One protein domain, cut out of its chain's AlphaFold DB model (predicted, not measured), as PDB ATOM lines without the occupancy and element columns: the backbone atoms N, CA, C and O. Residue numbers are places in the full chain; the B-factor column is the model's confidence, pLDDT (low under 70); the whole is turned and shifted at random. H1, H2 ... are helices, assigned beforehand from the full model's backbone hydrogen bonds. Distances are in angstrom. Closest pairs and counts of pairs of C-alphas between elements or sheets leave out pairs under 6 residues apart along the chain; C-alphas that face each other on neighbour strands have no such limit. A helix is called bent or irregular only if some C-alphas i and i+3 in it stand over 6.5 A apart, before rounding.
ATOM      1  N   THR A  11     -66.951  41.378   6.090       91.62
ATOM      2  CA  THR A  11     -66.892  42.306   7.232       91.62
ATOM      3  C   THR A  11     -65.457  42.702   7.579       91.62
ATOM      4  O   THR A  11     -65.191  43.869   7.837       91.62
ATOM      5  N   ILE A  12     -64.513  41.758   7.549       88.81
ATOM      6  CA  ILE A  12     -63.098  42.050   7.814       88.81
ATOM      7  C   ILE A  12     -62.514  42.970   6.734       88.81
ATOM      8  O   ILE A  12     -61.818  43.920   7.076       88.81
ATOM      9  N   ALA A  13     -62.802  42.714   5.455       89.12
ATOM     10  CA  ALA A  13     -62.328  43.556   4.358       89.12
ATOM     11  C   ALA A  13     -62.867  44.989   4.470       89.12
ATOM     12  O   ALA A  13     -62.087  45.932   4.388       89.12
ATOM     13  N   GLN A  14     -64.166  45.127   4.756       91.44
ATOM     14  CA  GLN A  14     -64.816  46.419   4.977       91.44
ATOM     15  C   GLN A  14     -64.147  47.185   6.132       91.44
ATOM     16  O   GLN A  14     -63.740  48.325   5.971       91.44
ATOM     17  N   ASN A  15     -63.912  46.519   7.268       91.88
ATOM     18  CA  ASN A  15     -63.270  47.138   8.431       91.88
ATOM     19  C   ASN A  15     -61.823  47.591   8.169       91.88
ATOM     20  O   ASN A  15     -61.341  48.506   8.830       91.88
ATOM     21  N   ILE A  16     -61.104  46.925   7.260       89.81
ATOM     22  CA  ILE A  16     -59.761  47.348   6.846       89.81
ATOM     23  C   ILE A  16     -59.867  48.569   5.930       89.81
ATOM     24  O   ILE A  16     -59.102  49.510   6.102       89.81
ATOM     25  N   GLU A  17     -60.812  48.569   4.993       91.31
ATOM     26  CA  GLU A  17     -61.044  49.666   4.044       91.31
ATOM     27  C   GLU A  17     -61.534  50.953   4.728       91.31
ATOM     28  O   GLU A  17     -61.153  52.049   4.326       91.31
ATOM     29  N   ASP A  18     -62.289  50.817   5.818       94.62
ATOM     30  CA  ASP A  18     -62.781  51.940   6.622       94.62
ATOM     31  C   ASP A  18     -61.750  52.438   7.660       94.62
ATOM     32  O   ASP A  18     -61.959  53.456   8.325       94.62
ATOM     33  N   ALA A  19     -60.622  51.738   7.836       93.06
ATOM     34  CA  ALA A  19     -59.594  52.130   8.800       93.06
ATOM     35  C   ALA A  19     -58.806  53.372   8.327       93.06
ATOM     36  O   ALA A  19     -58.657  53.591   7.127       93.06
ATOM     37  N   PRO A  20     -58.206  54.166   9.236       96.06
ATOM     38  CA  PRO A  20     -57.346  55.283   8.846       96.06
ATOM     39  C   PRO A  20     -56.174  54.837   7.946       96.06
ATOM     40  O   PRO A  20     -55.608  53.768   8.197       96.06
ATOM     41  N   PRO A  21     -55.720  55.656   6.973       93.06
ATOM     42  CA  PRO A  21     -54.703  55.261   5.987       93.06
ATOM     43  C   PRO A  21     -53.420  54.681   6.595       93.06
ATOM     44  O   PRO A  21     -52.881  53.690   6.112       93.06
ATOM     45  N   MET A  22     -52.971  55.245   7.718       92.75
ATOM     46  CA  MET A  22     -51.773  54.783   8.425       92.75
ATOM     47  C   MET A  22     -51.925  53.352   8.977       92.75
ATOM     48  O   MET A  22     -50.972  52.573   9.004       92.75
ATOM     49  N   ILE A  23     -53.140  52.990   9.397       92.75
ATOM     50  CA  ILE A  23     -53.478  51.648   9.879       92.75
ATOM     51  C   ILE A  23     -53.588  50.678   8.703       92.75
ATOM     52  O   ILE A  23     -53.069  49.565   8.794       92.75
ATOM     53  N   GLN A  24     -54.187  51.096   7.585       91.25
ATOM     54  CA  GLN A  24     -54.241  50.284   6.366       91.25
ATOM     55  C   GLN A  24     -52.838  49.929   5.868       91.25
ATOM     56  O   GLN A  24     -52.537  48.759   5.629       91.25
ATOM     57  N   GLU A  25     -51.946  50.918   5.793       92.62
ATOM     58  CA  GLU A  25     -50.559  50.716   5.377       92.62
ATOM     59  C   GLU A  25     -49.819  49.762   6.327       92.62
ATOM     60  O   GLU A  25     -49.121  48.841   5.889       92.62
ATOM     61  N   MET A  26     -50.027  49.911   7.640       93.88
ATOM     62  CA  MET A  26     -49.478  48.998   8.642       93.88
ATOM     63  C   MET A  26     -49.978  47.557   8.446       93.88
ATOM     64  O   MET A  26     -49.179  46.617   8.507       93.88
ATOM     65  N   ILE A  27     -51.277  47.369   8.189       91.44
ATOM     66  CA  ILE A  27     -51.883  46.054   7.935       91.44
ATOM     67  C   ILE A  27     -51.283  45.426   6.677       91.44
ATOM     68  O   ILE A  27     -50.855  44.268   6.722       91.44
ATOM     69  N   VAL A  28     -51.182  46.177   5.579       91.25
ATOM     70  CA  VAL A  28     -50.602  45.692   4.317       91.25
ATOM     71  C   VAL A  28     -49.142  45.290   4.516       91.25
ATOM     72  O   VAL A  28     -48.749  44.180   4.157       91.25
ATOM     73  N   LYS A  29     -48.340  46.138   5.169       92.69
ATOM     74  CA  LYS A  29     -46.914  45.881   5.407       92.69
ATOM     75  C   LYS A  29     -46.679  44.650   6.280       92.69
ATOM     76  O   LYS A  29     -45.810  43.830   5.974       92.69
ATOM     77  N   ASN A  30     -47.449  44.495   7.355       92.06
ATOM     78  CA  ASN A  30     -47.342  43.331   8.236       92.06
ATOM     79  C   ASN A  30     -47.795  42.050   7.530       92.06
ATOM     80  O   ASN A  30     -47.129  41.017   7.647       92.06
ATOM     81  N   THR A  31     -48.872  42.127   6.748       90.25
ATOM     82  CA  THR A  31     -49.368  40.995   5.959       90.25
ATOM     83  C   THR A  31     -48.356  40.577   4.893       90.25
ATOM     84  O   THR A  31     -48.059  39.387   4.798       90.25
ATOM     85  N   SER A  32     -47.741  41.523   4.171       89.81
ATOM     86  CA  SER A  32     -46.695  41.233   3.173       89.81
ATOM     87  C   SER A  32     -45.515  40.494   3.797       89.81
ATOM     88  O   SER A  32     -45.164  39.400   3.358       89.81
ATOM     89  N   LYS A  33     -44.975  41.011   4.909       91.62
ATOM     90  CA  LYS A  33     -43.878  40.356   5.642       91.62
ATOM     91  C   LYS A  33     -44.249  38.947   6.102       91.62
ATOM     92  O   LYS A  33     -43.426  38.030   6.061       91.62
ATOM     93  N   HIS A  34     -45.484  38.758   6.565       92.25
ATOM     94  CA  HIS A  34     -45.962  37.450   6.998       92.25
ATOM     95  C   HIS A  34     -46.089  36.472   5.819       92.25
ATOM     96  O   HIS A  34     -45.671  35.316   5.926       92.25
ATOM     97  N   MET A  35     -46.615  36.935   4.683       89.31
ATOM     98  CA  MET A  35     -46.731  36.149   3.456       89.31
ATOM     99  C   MET A  35     -45.362  35.763   2.896       89.31
ATOM    100  O   MET A  35     -45.156  34.587   2.606       89.31
ATOM    101  N   GLU A  36     -44.412  36.696   2.824       89.56
ATOM    102  CA  GLU A  36     -43.029  36.437   2.406       89.56
ATOM    103  C   GLU A  36     -42.373  35.374   3.288       89.56
ATOM    104  O   GLU A  36     -41.864  34.369   2.787       89.56
ATOM    105  N   LYS A  37     -42.461  35.524   4.616       90.25
ATOM    106  CA  LYS A  37     -41.909  34.548   5.566       90.25
ATOM    107  C   LYS A  37     -42.528  33.162   5.384       90.25
ATOM    108  O   LYS A  37     -41.818  32.157   5.450       90.25
ATOM    109  N   ASN A  38     -43.835  33.084   5.147       88.38
ATOM    110  CA  ASN A  38     -44.528  31.815   4.929       88.38
ATOM    111  C   ASN A  38     -44.204  31.192   3.566       88.38
ATOM    112  O   ASN A  38     -44.055  29.972   3.478       88.38
ATOM    113  N   ALA A  39     -44.061  32.004   2.520       87.19
ATOM    114  CA  ALA A  39     -43.614  31.550   1.210       87.19
ATOM    115  C   ALA A  39     -42.203  30.958   1.305       87.19
ATOM    116  O   ALA A  39     -41.977  29.834   0.858       87.19
ATOM    117  N   LEU A  40     -41.292  31.651   1.993       82.88
ATOM    118  CA  LEU A  40     -39.920  31.199   2.205       82.88
ATOM    119  C   LEU A  40     -39.879  29.909   3.034       82.88
ATOM    120  O   LEU A  40     -39.231  28.950   2.632       82.88
ATOM    121  N   LYS A  41     -40.666  29.813   4.115       87.19
ATOM    122  CA  LYS A  41     -40.817  28.573   4.902       87.19
ATOM    123  C   LYS A  41     -41.322  27.382   4.085       87.19
ATOM    124  O   LYS A  41     -40.980  26.251   4.405       87.19
ATOM    125  N   ARG A  42     -42.151  27.605   3.061       85.69
ATOM    126  CA  ARG A  42     -42.669  26.533   2.190       85.69
ATOM    127  C   ARG A  42     -41.704  26.176   1.061       85.69
ATOM    128  O   ARG A  42     -41.643  25.015   0.660       85.69
ATOM    129  N   ALA A  43     -40.980  27.160   0.535       84.19
ATOM    130  CA  ALA A  43     -40.042  26.981  -0.567       84.19
ATOM    131  C   ALA A  43     -38.699  26.404  -0.100       84.19
ATOM    132  O   ALA A  43     -38.147  25.528  -0.765       84.19
ATOM    133  N   LEU A  44     -38.209  26.837   1.063       81.94
ATOM    134  CA  LEU A  44     -36.898  26.471   1.587       81.94
ATOM    135  C   LEU A  44     -36.724  24.951   1.772       81.94
ATOM    136  O   LEU A  44     -35.742  24.429   1.259       81.94
ATOM    137  N   PRO A  45     -37.667  24.189   2.365       82.44
ATOM    138  CA  PRO A  45     -37.517  22.740   2.503       82.44
ATOM    139  C   PRO A  45     -37.477  22.014   1.154       82.44
ATOM    140  O   PRO A  45     -36.771  21.023   0.999       82.44
ATOM    141  N   LYS A  46     -38.225  22.509   0.156       83.12
ATOM    142  CA  LYS A  46     -38.213  21.942  -1.202       83.12
ATOM    143  C   LYS A  46     -36.884  22.211  -1.900       83.12
ATOM    144  O   LYS A  46     -36.368  21.327  -2.579       83.12
ATOM    145  N   ALA A  47     -36.340  23.415  -1.724       78.81
ATOM    146  CA  ALA A  47     -35.025  23.775  -2.230       78.81
ATOM    147  C   ALA A  47     -33.936  22.928  -1.559       78.81
ATOM    148  O   ALA A  47     -33.163  22.301  -2.271       78.81
ATOM    149  N   ILE A  48     -33.945  22.821  -0.225       78.75
ATOM    150  CA  ILE A  48     -32.999  22.001   0.545       78.75
ATOM    151  C   ILE A  48     -33.035  20.548   0.071       78.75
ATOM    152  O   ILE A  48     -32.007  20.056  -0.363       78.75
ATOM    153  N   LYS A  49     -34.202  19.896   0.009       78.75
ATOM    154  CA  LYS A  49     -34.295  18.496  -0.454       78.75
ATOM    155  C   LYS A  49     -33.770  18.284  -1.875       78.75
ATOM    156  O   LYS A  49     -33.135  17.275  -2.174       78.75
ATOM    157  N   LYS A  50     -34.055  19.218  -2.786       77.81
ATOM    158  CA  LYS A  50     -33.562  19.141  -4.170       77.81
ATOM    159  C   LYS A  50     -32.042  19.311  -4.226       77.81
ATOM    160  O   LYS A  50     -31.385  18.666  -5.038       77.81
ATOM    161  N   THR A  51     -31.515  20.176  -3.372       73.81
ATOM    162  CA  THR A  51     -30.090  20.439  -3.203       73.81
ATOM    163  C   THR A  51     -29.381  19.241  -2.571       73.81
ATOM    164  O   THR A  51     -28.400  18.778  -3.136       73.81
ATOM    165  N   GLU A  52     -29.920  18.664  -1.495       74.75
ATOM    166  CA  GLU A  52     -29.433  17.435  -0.851       74.75
ATOM    167  C   GLU A  52     -29.370  16.268  -1.828       74.75
ATOM    168  O   GLU A  52     -28.374  15.562  -1.843       74.75
ATOM    169  N   LYS A  53     -30.375  16.087  -2.693       74.38
ATOM    170  CA  LYS A  53     -30.330  15.020  -3.701       74.38
ATOM    171  C   LYS A  53     -29.172  15.210  -4.686       74.38
ATOM    172  O   LYS A  53     -28.438  14.274  -4.956       74.38
ATOM    173  N   LYS A  54     -28.995  16.428  -5.206       70.75
ATOM    174  CA  LYS A  54     -27.925  16.728  -6.170       70.75
ATOM    175  C   LYS A  54     -26.535  16.660  -5.542       70.75
ATOM    176  O   LYS A  54     -25.606  16.168  -6.170       70.75
ATOM    177  N   PHE A  55     -26.384  17.165  -4.319       70.06
ATOM    178  CA  PHE A  55     -25.120  17.080  -3.596       70.06
ATOM    179  C   PHE A  55     -24.847  15.674  -3.080       70.06
ATOM    180  O   PHE A  55     -23.701  15.259  -3.105       70.06
ATOM    181  N   GLY A  56     -25.865  14.915  -2.690       68.00
ATOM    182  CA  GLY A  56     -25.720  13.530  -2.251       68.00
ATOM    183  C   GLY A  56     -25.202  12.588  -3.339       68.00
ATOM    184  O   GLY A  56     -24.677  11.539  -3.002       68.00
ATOM    185  N   GLU A  57     -25.309  12.961  -4.616       70.81
ATOM    186  CA  GLU A  57     -24.736  12.198  -5.733       70.81
ATOM    187  C   GLU A  57     -23.283  12.610  -6.028       70.81
ATOM    188  O   GLU A  57     -22.455  11.757  -6.299       70.81
ATOM    189  N   ILE A  58     -22.949  13.904  -5.946       71.56
ATOM    190  CA  ILE A  58     -21.644  14.433  -6.403       71.56
ATOM    191  C   ILE A  58     -20.624  14.557  -5.260       71.56
ATOM    192  O   ILE A  58     -19.419  14.406  -5.454       71.56
ATOM    193  N   LEU A  59     -21.096  14.895  -4.061       79.38
ATOM    194  CA  LEU A  59     -20.244  15.181  -2.912       79.38
ATOM    195  C   LEU A  59     -19.508  13.938  -2.386       79.38
ATOM    196  O   LEU A  59     -18.344  14.095  -2.026       79.38
ATOM    197  N   PRO A  60     -20.106  12.727  -2.352       81.50
ATOM    198  CA  PRO A  60     -19.387  11.528  -1.921       81.50
ATOM    199  C   PRO A  60     -18.183  11.203  -2.805       81.50
ATOM    200  O   PRO A  60     -17.117  10.920  -2.270       81.50
ATOM    201  N   ASP A  61     -18.326  11.314  -4.127       82.69
ATOM    202  CA  ASP A  61     -17.232  11.051  -5.069       82.69
ATOM    203  C   ASP A  61     -16.090  12.056  -4.873       82.69
ATOM    204  O   ASP A  61     -14.927  11.673  -4.747       82.69
ATOM    205  N   LEU A  62     -16.432  13.345  -4.735       84.31
ATOM    206  CA  LEU A  62     -15.462  14.405  -4.448       84.31
ATOM    207  C   LEU A  62     -14.728  14.170  -3.118       84.31
ATOM    208  O   LEU A  62     -13.511  14.324  -3.047       84.31
ATOM    209  N   ILE A  63     -15.463  13.805  -2.063       85.56
ATOM    210  CA  ILE A  63     -14.883  13.510  -0.746       85.56
ATOM    211  C   ILE A  63     -13.990  12.270  -0.830       85.56
ATOM    212  O   ILE A  63     -12.893  12.286  -0.280       85.56
ATOM    213  N   SER A  64     -14.410  11.220  -1.539       85.25
ATOM    214  CA  SER A  64     -13.629   9.991  -1.699       85.25
ATOM    215  C   SER A  64     -12.292  10.247  -2.397       85.25
ATOM    216  O   SER A  64     -11.265   9.753  -1.935       85.25
ATOM    217  N   GLU A  65     -12.276  11.045  -3.471       85.19
ATOM    218  CA  GLU A  65     -11.032  11.453  -4.138       85.19
ATOM    219  C   GLU A  65     -10.101  12.214  -3.183       85.19
ATOM    220  O   GLU A  65      -8.909  11.913  -3.106       85.19
ATOM    221  N   MET A  66     -10.648  13.162  -2.412       88.31
ATOM    222  CA  MET A  66      -9.876  13.934  -1.434       88.31
ATOM    223  C   MET A  66      -9.324  13.057  -0.304       88.31
ATOM    224  O   MET A  66      -8.185  13.259   0.104       88.31
ATOM    225  N   ILE A  67     -10.083  12.068   0.184       85.81
ATOM    226  CA  ILE A  67      -9.609  11.121   1.206       85.81
ATOM    227  C   ILE A  67      -8.394  10.352   0.684       85.81
ATOM    228  O   ILE A  67      -7.378  10.282   1.374       85.81
ATOM    229  N   CYS A  68      -8.466   9.808  -0.536       83.44
ATOM    230  CA  CYS A  68      -7.347   9.078  -1.132       83.44
ATOM    231  C   CYS A  68      -6.101   9.958  -1.297       83.44
ATOM    232  O   CYS A  68      -4.995   9.514  -0.981       83.44
ATOM    233  N   ASP A  69      -6.271  11.195  -1.767       83.94
ATOM    234  CA  ASP A  69      -5.171  12.150  -1.925       83.94
ATOM    235  C   ASP A  69      -4.548  12.507  -0.558       83.94
ATOM    236  O   ASP A  69      -3.325  12.483  -0.412       83.94
ATOM    237  N   ILE A  70      -5.366  12.742   0.477       83.50
ATOM    238  CA  ILE A  70      -4.899  13.034   1.844       83.50
ATOM    239  C   ILE A  70      -4.167  11.829   2.454       83.50
ATOM    240  O   ILE A  70      -3.083  11.999   3.005       83.50
ATOM    241  N   MET A  71      -4.691  10.606   2.332       79.56
ATOM    242  CA  MET A  71      -4.024   9.400   2.850       79.56
ATOM    243  C   MET A  71      -2.674   9.137   2.173       79.56
ATOM    244  O   MET A  71      -1.702   8.772   2.838       79.56
ATOM    245  N   ARG A  72      -2.570   9.376   0.859       81.88
ATOM    246  CA  ARG A  72      -1.287   9.292   0.141       81.88
ATOM    247  C   ARG A  72      -0.269  10.296   0.667       81.88
ATOM    248  O   ARG A  72       0.907   9.968   0.765       81.88
ATOM    249  N   LEU A  73      -0.702  11.493   1.038       79.44
ATOM    250  CA  LEU A  73       0.181  12.495   1.632       79.44
ATOM    251  C   LEU A  73       0.552  12.188   3.077       79.44
ATOM    252  O   LEU A  73       1.666  12.476   3.477       79.44
ATOM    253  N   MET A  74      -0.335  11.566   3.852       72.44
ATOM    254  CA  MET A  74       0.013  11.119   5.207       72.44
ATOM    255  C   MET A  74       1.067  10.000   5.195       72.44
ATOM    256  O   MET A  74       1.851   9.880   6.130       72.44
ATOM    257  N   THR A  75       1.112   9.201   4.126       72.19
ATOM    258  CA  THR A  75       2.061   8.084   3.955       72.19
ATOM    259  C   THR A  75       3.349   8.474   3.223       72.19
ATOM    260  O   THR A  75       4.366   7.794   3.358       72.19
ATOM    261  N   SER A  76       3.334   9.575   2.469       67.44
ATOM    262  CA  SER A  76       4.481  10.087   1.713       67.44
ATOM    263  C   SER A  76       5.099  11.269   2.454       67.44
ATOM    264  O   SER A  76       4.393  12.184   2.841       67.44
ATOM    265  N   SER A  77       6.422  11.330   2.605       61.34
ATOM    266  CA  SER A  77       7.128  12.407   3.332       61.34
ATOM    267  C   SER A  77       7.088  13.793   2.649       61.34
ATOM    268  O   SER A  77       7.990  14.603   2.850       61.34
ATOM    269  N   SER A  78       6.113  14.058   1.774       59.72
ATOM    270  CA  SER A  78       5.996  15.306   1.021       59.72
ATOM    271  C   SER A  78       5.021  16.274   1.693       59.72
ATOM    272  O   SER A  78       3.825  16.005   1.750       59.72
ATOM    273  N   ASP A  79       5.509  17.453   2.078       59.41
ATOM    274  CA  ASP A  79       4.724  18.530   2.709       59.41
ATOM    275  C   ASP A  79       3.801  19.307   1.742       59.41
ATOM    276  O   ASP A  79       3.329  20.403   2.058       59.41
ATOM    277  N   GLN A  80       3.541  18.800   0.531       64.12
ATOM    278  CA  GLN A  80       2.685  19.506  -0.422       64.12
ATOM    279  C   GLN A  80       1.210  19.208  -0.155       64.12
ATOM    280  O   GLN A  80       0.695  18.146  -0.493       64.12
ATOM    281  N   THR A  81       0.515  20.187   0.417       64.94
ATOM    282  CA  THR A  81      -0.945  20.174   0.494       64.94
ATOM    283  C   THR A  81      -1.542  20.378  -0.908       64.94
ATOM    284  O   THR A  81      -1.146  21.314  -1.610       64.94
ATOM    285  N   PRO A  82      -2.491  19.537  -1.361       75.50
ATOM    286  CA  PRO A  82      -3.103  19.699  -2.669       75.50
ATOM    287  C   PRO A  82      -3.965  20.954  -2.665       75.50
ATOM    288  O   PRO A  82      -4.818  21.137  -1.792       75.50
ATOM    289  N   ASP A  83      -3.786  21.808  -3.668       85.25
ATOM    290  CA  ASP A  83      -4.668  22.954  -3.852       85.25
ATOM    291  C   ASP A  83      -5.978  22.525  -4.526       85.25
ATOM    292  O   ASP A  83      -6.169  22.602  -5.745       85.25
ATOM    293  N   TYR A  84      -6.917  22.077  -3.698       85.25
ATOM    294  CA  TYR A  84      -8.250  21.678  -4.134       85.25
ATOM    295  C   TYR A  84      -9.091  22.845  -4.678       85.25
ATOM    296  O   TYR A  84     -10.018  22.613  -5.454       85.25
ATOM    297  N   TYR A  85      -8.784  24.101  -4.328       87.19
ATOM    298  CA  TYR A  85      -9.520  25.258  -4.850       87.19
ATOM    299  C   TYR A  85      -9.168  25.535  -6.312       87.19
ATOM    300  O   TYR A  85     -10.049  25.895  -7.093       87.19
ATOM    301  N   SER A  86      -7.904  25.325  -6.683       87.12
ATOM    302  CA  SER A  86      -7.450  25.417  -8.074       87.12
ATOM    303  C   SER A  86      -7.828  24.184  -8.899       87.12
ATOM    304  O   SER A  86      -8.102  24.315 -10.090       87.12
ATOM    305  N   LYS A  87      -7.904  22.996  -8.278       85.44
ATOM    306  CA  LYS A  87      -8.333  21.746  -8.939       85.44
ATOM    307  C   LYS A  87      -9.815  21.772  -9.333       85.44
ATOM    308  O   LYS A  87     -10.178  21.248 -10.385       85.44
ATOM    309  N   TYR A  88     -10.667  22.421  -8.534       84.88
ATOM    310  CA  TYR A  88     -12.116  22.474  -8.761       84.88
ATOM    311  C   TYR A  88     -12.660  23.919  -8.844       84.88
ATOM    312  O   TYR A  88     -13.488  24.317  -8.024       84.88
ATOM    313  N   PRO A  89     -12.284  24.715  -9.865       84.69
ATOM    314  CA  PRO A  89     -12.636  26.141  -9.940       84.69
ATOM    315  C   PRO A  89     -14.140  26.398 -10.126       84.69
ATOM    316  O   PRO A  89     -14.642  27.468  -9.786       84.69
ATOM    317  N   ASN A  90     -14.869  25.410 -10.651       85.31
ATOM    318  CA  ASN A  90     -16.307  25.496 -10.916       85.31
ATOM    319  C   ASN A  90     -17.176  25.104  -9.708       85.31
ATOM    320  O   ASN A  90     -18.402  25.189  -9.781       85.31
ATOM    321  N   ILE A  91     -16.567  24.658  -8.604       82.69
ATOM    322  CA  ILE A  91     -17.274  24.283  -7.379       82.69
ATOM    323  C   ILE A  91     -17.177  25.443  -6.384       82.69
ATOM    324  O   ILE A  91     -16.138  26.084  -6.238       82.69
ATOM    325  N   SER A  92     -18.273  25.740  -5.678       84.75
ATOM    326  CA  SER A  92     -18.254  26.785  -4.649       84.75
ATOM    327  C   SER A  92     -17.186  26.491  -3.596       84.75
ATOM    328  O   SER A  92     -17.137  25.389  -3.045       84.75
ATOM    329  N   LYS A  93     -16.399  27.512  -3.237       86.81
ATOM    330  CA  LYS A  93     -15.352  27.421  -2.204       86.81
ATOM    331  C   LYS A  93     -15.872  26.858  -0.878       86.81
ATOM    332  O   LYS A  93     -15.142  26.161  -0.186       86.81
ATOM    333  N   HIS A  94     -17.133  27.123  -0.534       83.56
ATOM    334  CA  HIS A  94     -17.750  26.579   0.679       83.56
ATOM    335  C   HIS A  94     -17.957  25.062   0.620       83.56
ATOM    336  O   HIS A  94     -17.773  24.390   1.630       83.56
ATOM    337  N   ILE A  95     -18.312  24.528  -0.550       83.50
ATOM    338  CA  ILE A  95     -18.501  23.087  -0.756       83.50
ATOM    339  C   ILE A  95     -17.146  22.391  -0.723       83.50
ATOM    340  O   ILE A  95     -17.007  21.387  -0.037       83.50
ATOM    341  N   ILE A  96     -16.139  22.967  -1.388       86.88
ATOM    342  CA  ILE A  96     -14.759  22.464  -1.355       86.88
ATOM    343  C   ILE A  96     -14.246  22.440   0.085       86.88
ATOM    344  O   ILE A  96     -13.768  21.412   0.542       86.88
ATOM    345  N   LYS A  97     -14.416  23.535   0.836       88.12
ATOM    346  CA  LYS A  97     -14.023  23.588   2.249       88.12
ATOM    347  C   LYS A  97     -14.717  22.504   3.079       88.12
ATOM    348  O   LYS A  97     -14.058  21.854   3.878       88.12
ATOM    349  N   CYS A  98     -16.022  22.303   2.881       85.44
ATOM    350  CA  CYS A  98     -16.768  21.246   3.561       85.44
ATOM    351  C   CYS A  98     -16.213  19.859   3.214       85.44
ATOM    352  O   CYS A  98     -15.964  19.068   4.115       85.44
ATOM    353  N   ALA A  99     -15.983  19.589   1.927       87.31
ATOM    354  CA  ALA A  99     -15.454  18.316   1.455       87.31
ATOM    355  C   ALA A  99     -14.053  18.034   2.018       87.31
ATOM    356  O   ALA A  99     -13.820  16.928   2.490       87.31
ATOM    357  N   ILE A 100     -13.168  19.039   2.054       88.81
ATOM    358  CA  ILE A 100     -11.830  18.924   2.656       88.81
ATOM    359  C   ILE A 100     -11.940  18.566   4.137       88.81
ATOM    360  O   ILE A 100     -11.348  17.582   4.558       88.81
ATOM    361  N   THR A 101     -12.716  19.318   4.927       88.19
ATOM    362  CA  THR A 101     -12.841  19.051   6.371       88.19
ATOM    363  C   THR A 101     -13.400  17.653   6.632       88.19
ATOM    364  O   THR A 101     -12.867  16.923   7.461       88.19
ATOM    365  N   THR A 102     -14.425  17.238   5.881       87.81
ATOM    366  CA  THR A 102     -14.976  15.882   5.990       87.81
ATOM    367  C   THR A 102     -13.959  14.815   5.580       87.81
ATOM    368  O   THR A 102     -13.859  13.781   6.240       87.81
ATOM    369  N   ALA A 103     -13.185  15.051   4.519       87.75
ATOM    370  CA  ALA A 103     -12.153  14.130   4.061       87.75
ATOM    371  C   ALA A 103     -11.003  14.001   5.073       87.75
ATOM    372  O   ALA A 103     -10.592  12.885   5.372       87.75
ATOM    373  N   GLU A 104     -10.527  15.105   5.652       86.44
ATOM    374  CA  GLU A 104      -9.489  15.115   6.693       86.44
ATOM    375  C   GLU A 104      -9.928  14.356   7.950       86.44
ATOM    376  O   GLU A 104      -9.178  13.535   8.478       86.44
ATOM    377  N   GLU A 105     -11.150  14.604   8.430       87.88
ATOM    378  CA  GLU A 105     -11.716  13.885   9.576       87.88
ATOM    379  C   GLU A 105     -11.832  12.385   9.289       87.88
ATOM    380  O   GLU A 105     -11.419  11.562  10.108       87.88
ATOM    381  N   THR A 106     -12.330  12.025   8.106       86.12
ATOM    382  CA  THR A 106     -12.490  10.621   7.708       86.12
ATOM    383  C   THR A 106     -11.138   9.925   7.556       86.12
ATOM    384  O   THR A 106     -10.963   8.814   8.051       86.12
ATOM    385  N   ALA A 107     -10.155  10.582   6.938       85.19
ATOM    386  CA  ALA A 107      -8.813  10.040   6.764       85.19
ATOM    387  C   ALA A 107      -8.120   9.792   8.115       85.19
ATOM    388  O   ALA A 107      -7.500   8.748   8.297       85.19
ATOM    389  N   ARG A 108      -8.298  10.683   9.103       83.69
ATOM    390  CA  ARG A 108      -7.815  10.457  10.480       83.69
ATOM    391  C   ARG A 108      -8.495   9.271  11.157       83.69
ATOM    392  O   ARG A 108      -7.855   8.552  11.918       83.69
ATOM    393  N   ILE A 109      -9.796   9.071  10.939       85.69
ATOM    394  CA  ILE A 109     -10.505   7.901  11.479       85.69
ATOM    395  C   ILE A 109      -9.931   6.617  10.869       85.69
ATOM    396  O   ILE A 109      -9.665   5.671  11.605       85.69
ATOM    397  N   LEU A 110      -9.705   6.598   9.552       82.81
ATOM    398  CA  LEU A 110      -9.131   5.447   8.852       82.81
ATOM    399  C   LEU A 110      -7.704   5.134   9.321       82.81
ATOM    400  O   LEU A 110      -7.434   3.986   9.654       82.81
ATOM    401  N   ASP A 111      -6.838   6.137   9.454       78.88
ATOM    402  CA  ASP A 111      -5.467   5.972   9.967       78.88
ATOM    403  C   ASP A 111      -5.441   5.407  11.405       78.88
ATOM    404  O   ASP A 111      -4.682   4.490  11.735       78.88
ATOM    405  N   ASN A 112      -6.356   5.874  12.262       77.75
ATOM    406  CA  ASN A 112      -6.521   5.330  13.612       77.75
ATOM    407  C   ASN A 112      -7.027   3.879  13.606       77.75
ATOM    408  O   ASN A 112      -6.603   3.078  14.444       77.75
ATOM    409  N   LEU A 113      -7.931   3.523  12.690       75.94
ATOM    410  CA  LEU A 113      -8.424   2.153  12.538       75.94
ATOM    411  C   LEU A 113      -7.328   1.218  12.022       75.94
ATOM    412  O   LEU A 113      -7.168   0.137  12.584       75.94
ATOM    413  N   GLU A 114      -6.539   1.637  11.031       63.69
ATOM    414  CA  GLU A 114      -5.380   0.880  10.535       63.69
ATOM    415  C   GLU A 114      -4.333   0.689  11.636       63.69
ATOM    416  O   GLU A 114      -3.880  -0.430  11.874       63.69
ATOM    417  N   SER A 115      -4.036   1.740  12.403       60.41
ATOM    418  CA  SER A 115      -3.145   1.672  13.566       60.41
ATOM    419  C   SER A 115      -3.660   0.722  14.655       60.41
ATOM    420  O   SER A 115      -2.881   0.025  15.308       60.41
ATOM    421  N   THR A 116      -4.978   0.665  14.862       58.03
ATOM    422  CA  THR A 116      -5.607  -0.224  15.853       58.03
ATOM    423  C   THR A 116      -5.643  -1.671  15.361       58.03
ATOM    424  O   THR A 116      -5.334  -2.581  16.127       58.03
ATOM    425  N   ALA A 117      -5.941  -1.901  14.081       55.44
ATOM    426  CA  ALA A 117      -5.884  -3.217  13.452       55.44
ATOM    427  C   ALA A 117      -4.450  -3.768  13.441       55.44
ATOM    428  O   ALA A 117      -4.237  -4.922  13.806       55.44
ATOM    429  N   PHE A 118      -3.451  -2.937  13.135       52.38
ATOM    430  CA  PHE A 118      -2.041  -3.312  13.232       52.38
ATOM    431  C   PHE A 118      -1.636  -3.670  14.669       52.38
ATOM    432  O   PHE A 118      -0.895  -4.623  14.877       52.38
ATOM    433  N   ARG A 119      -2.158  -2.977  15.690       50.84
ATOM    434  CA  ARG A 119      -1.906  -3.334  17.100       50.84
ATOM    435  C   ARG A 119      -2.591  -4.631  17.534       50.84
ATOM    436  O   ARG A 119      -2.009  -5.373  18.315       50.84
ATOM    437  N   LEU A 120      -3.805  -4.900  17.050       50.12
ATOM    438  CA  LEU A 120      -4.572  -6.096  17.416       50.12
ATOM    439  C   LEU A 120      -4.105  -7.357  16.674       50.12
ATOM    440  O   LEU A 120      -4.137  -8.439  17.251       50.12
TER     441      LEU A 120
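What this domain is: This is residues 11 to 120 of the 135 residues of an uncharacterized protein of viral metagenome (UniProt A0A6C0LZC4). A very long bent helix, H2, makes most of the length, and its second arm, H2b, crosses H4 as an X at one end. Short H1 makes a corner with the other end, and tiny H3 packs on the beginning of H4; residues 29 to 54 of H2 and 112 to 120 of H4 stick out. The printed part has 110 residues with four named helices, H1, H2, H3, H4 in that order, and no named strand: all helix. It is extended, with a radius of gyration of the C-alphas of 26.1 A and spans of 81 by 35 by 22 A.

How they stand to each other: Start with H1, residues 11 to 17, and H2a, residues 21 to 57: they are close but not clearly touching, about perpendicular at 73 degrees, with closest C-alphas Ile 16 and Gln 24 at 6.3 A. H2 was assigned as one helix by its hydrogen bonds but is bent, C-alphas 57 and 60 being 6.6 A apart; H2b, residues 60 to 75, stands at a steep tilt of 60 degrees to H2a. Look next at H4, residues 93 to 120, which touches H2b with residues 99 to 107 alone, the same way at a steep tilt of 54 degrees; the closest C-alphas are those of Ile 67 and Ala 103, 4.9 A apart. H3, residues 84 to 87, only just touches H4, with 3 pairs of C-alphas within 8 A, the closest Tyr 85 and Lys 93 at 6.8 A. H2a and H4 are apart. Each O i to N i+4 pair is within hydrogen-bond range in H1, H2b and H4, and 31 of 33 are in H2a; H3 is too short for such a pair.

Where its parts are: Find C-alpha 11 at (-66.892, 42.306, 7.232), where H1 begins. From C-alpha 21 at (-54.703, 55.261, 5.987), H2a runs 53.8 A, with a kink of 26 degrees near residue 45; H2b runs 22.5 A. H4 runs 40.3 A to C-alpha 120 at (-4.572, -6.096, 17.416).

The domain as a whole: The farthest C-alphas, Asp 18 and Leu 120, are 82.9 A apart. You will find no cut and no long link. Look for pLDDT under 70 at residue 56, residues 76 to 81 and residues 114 to 120.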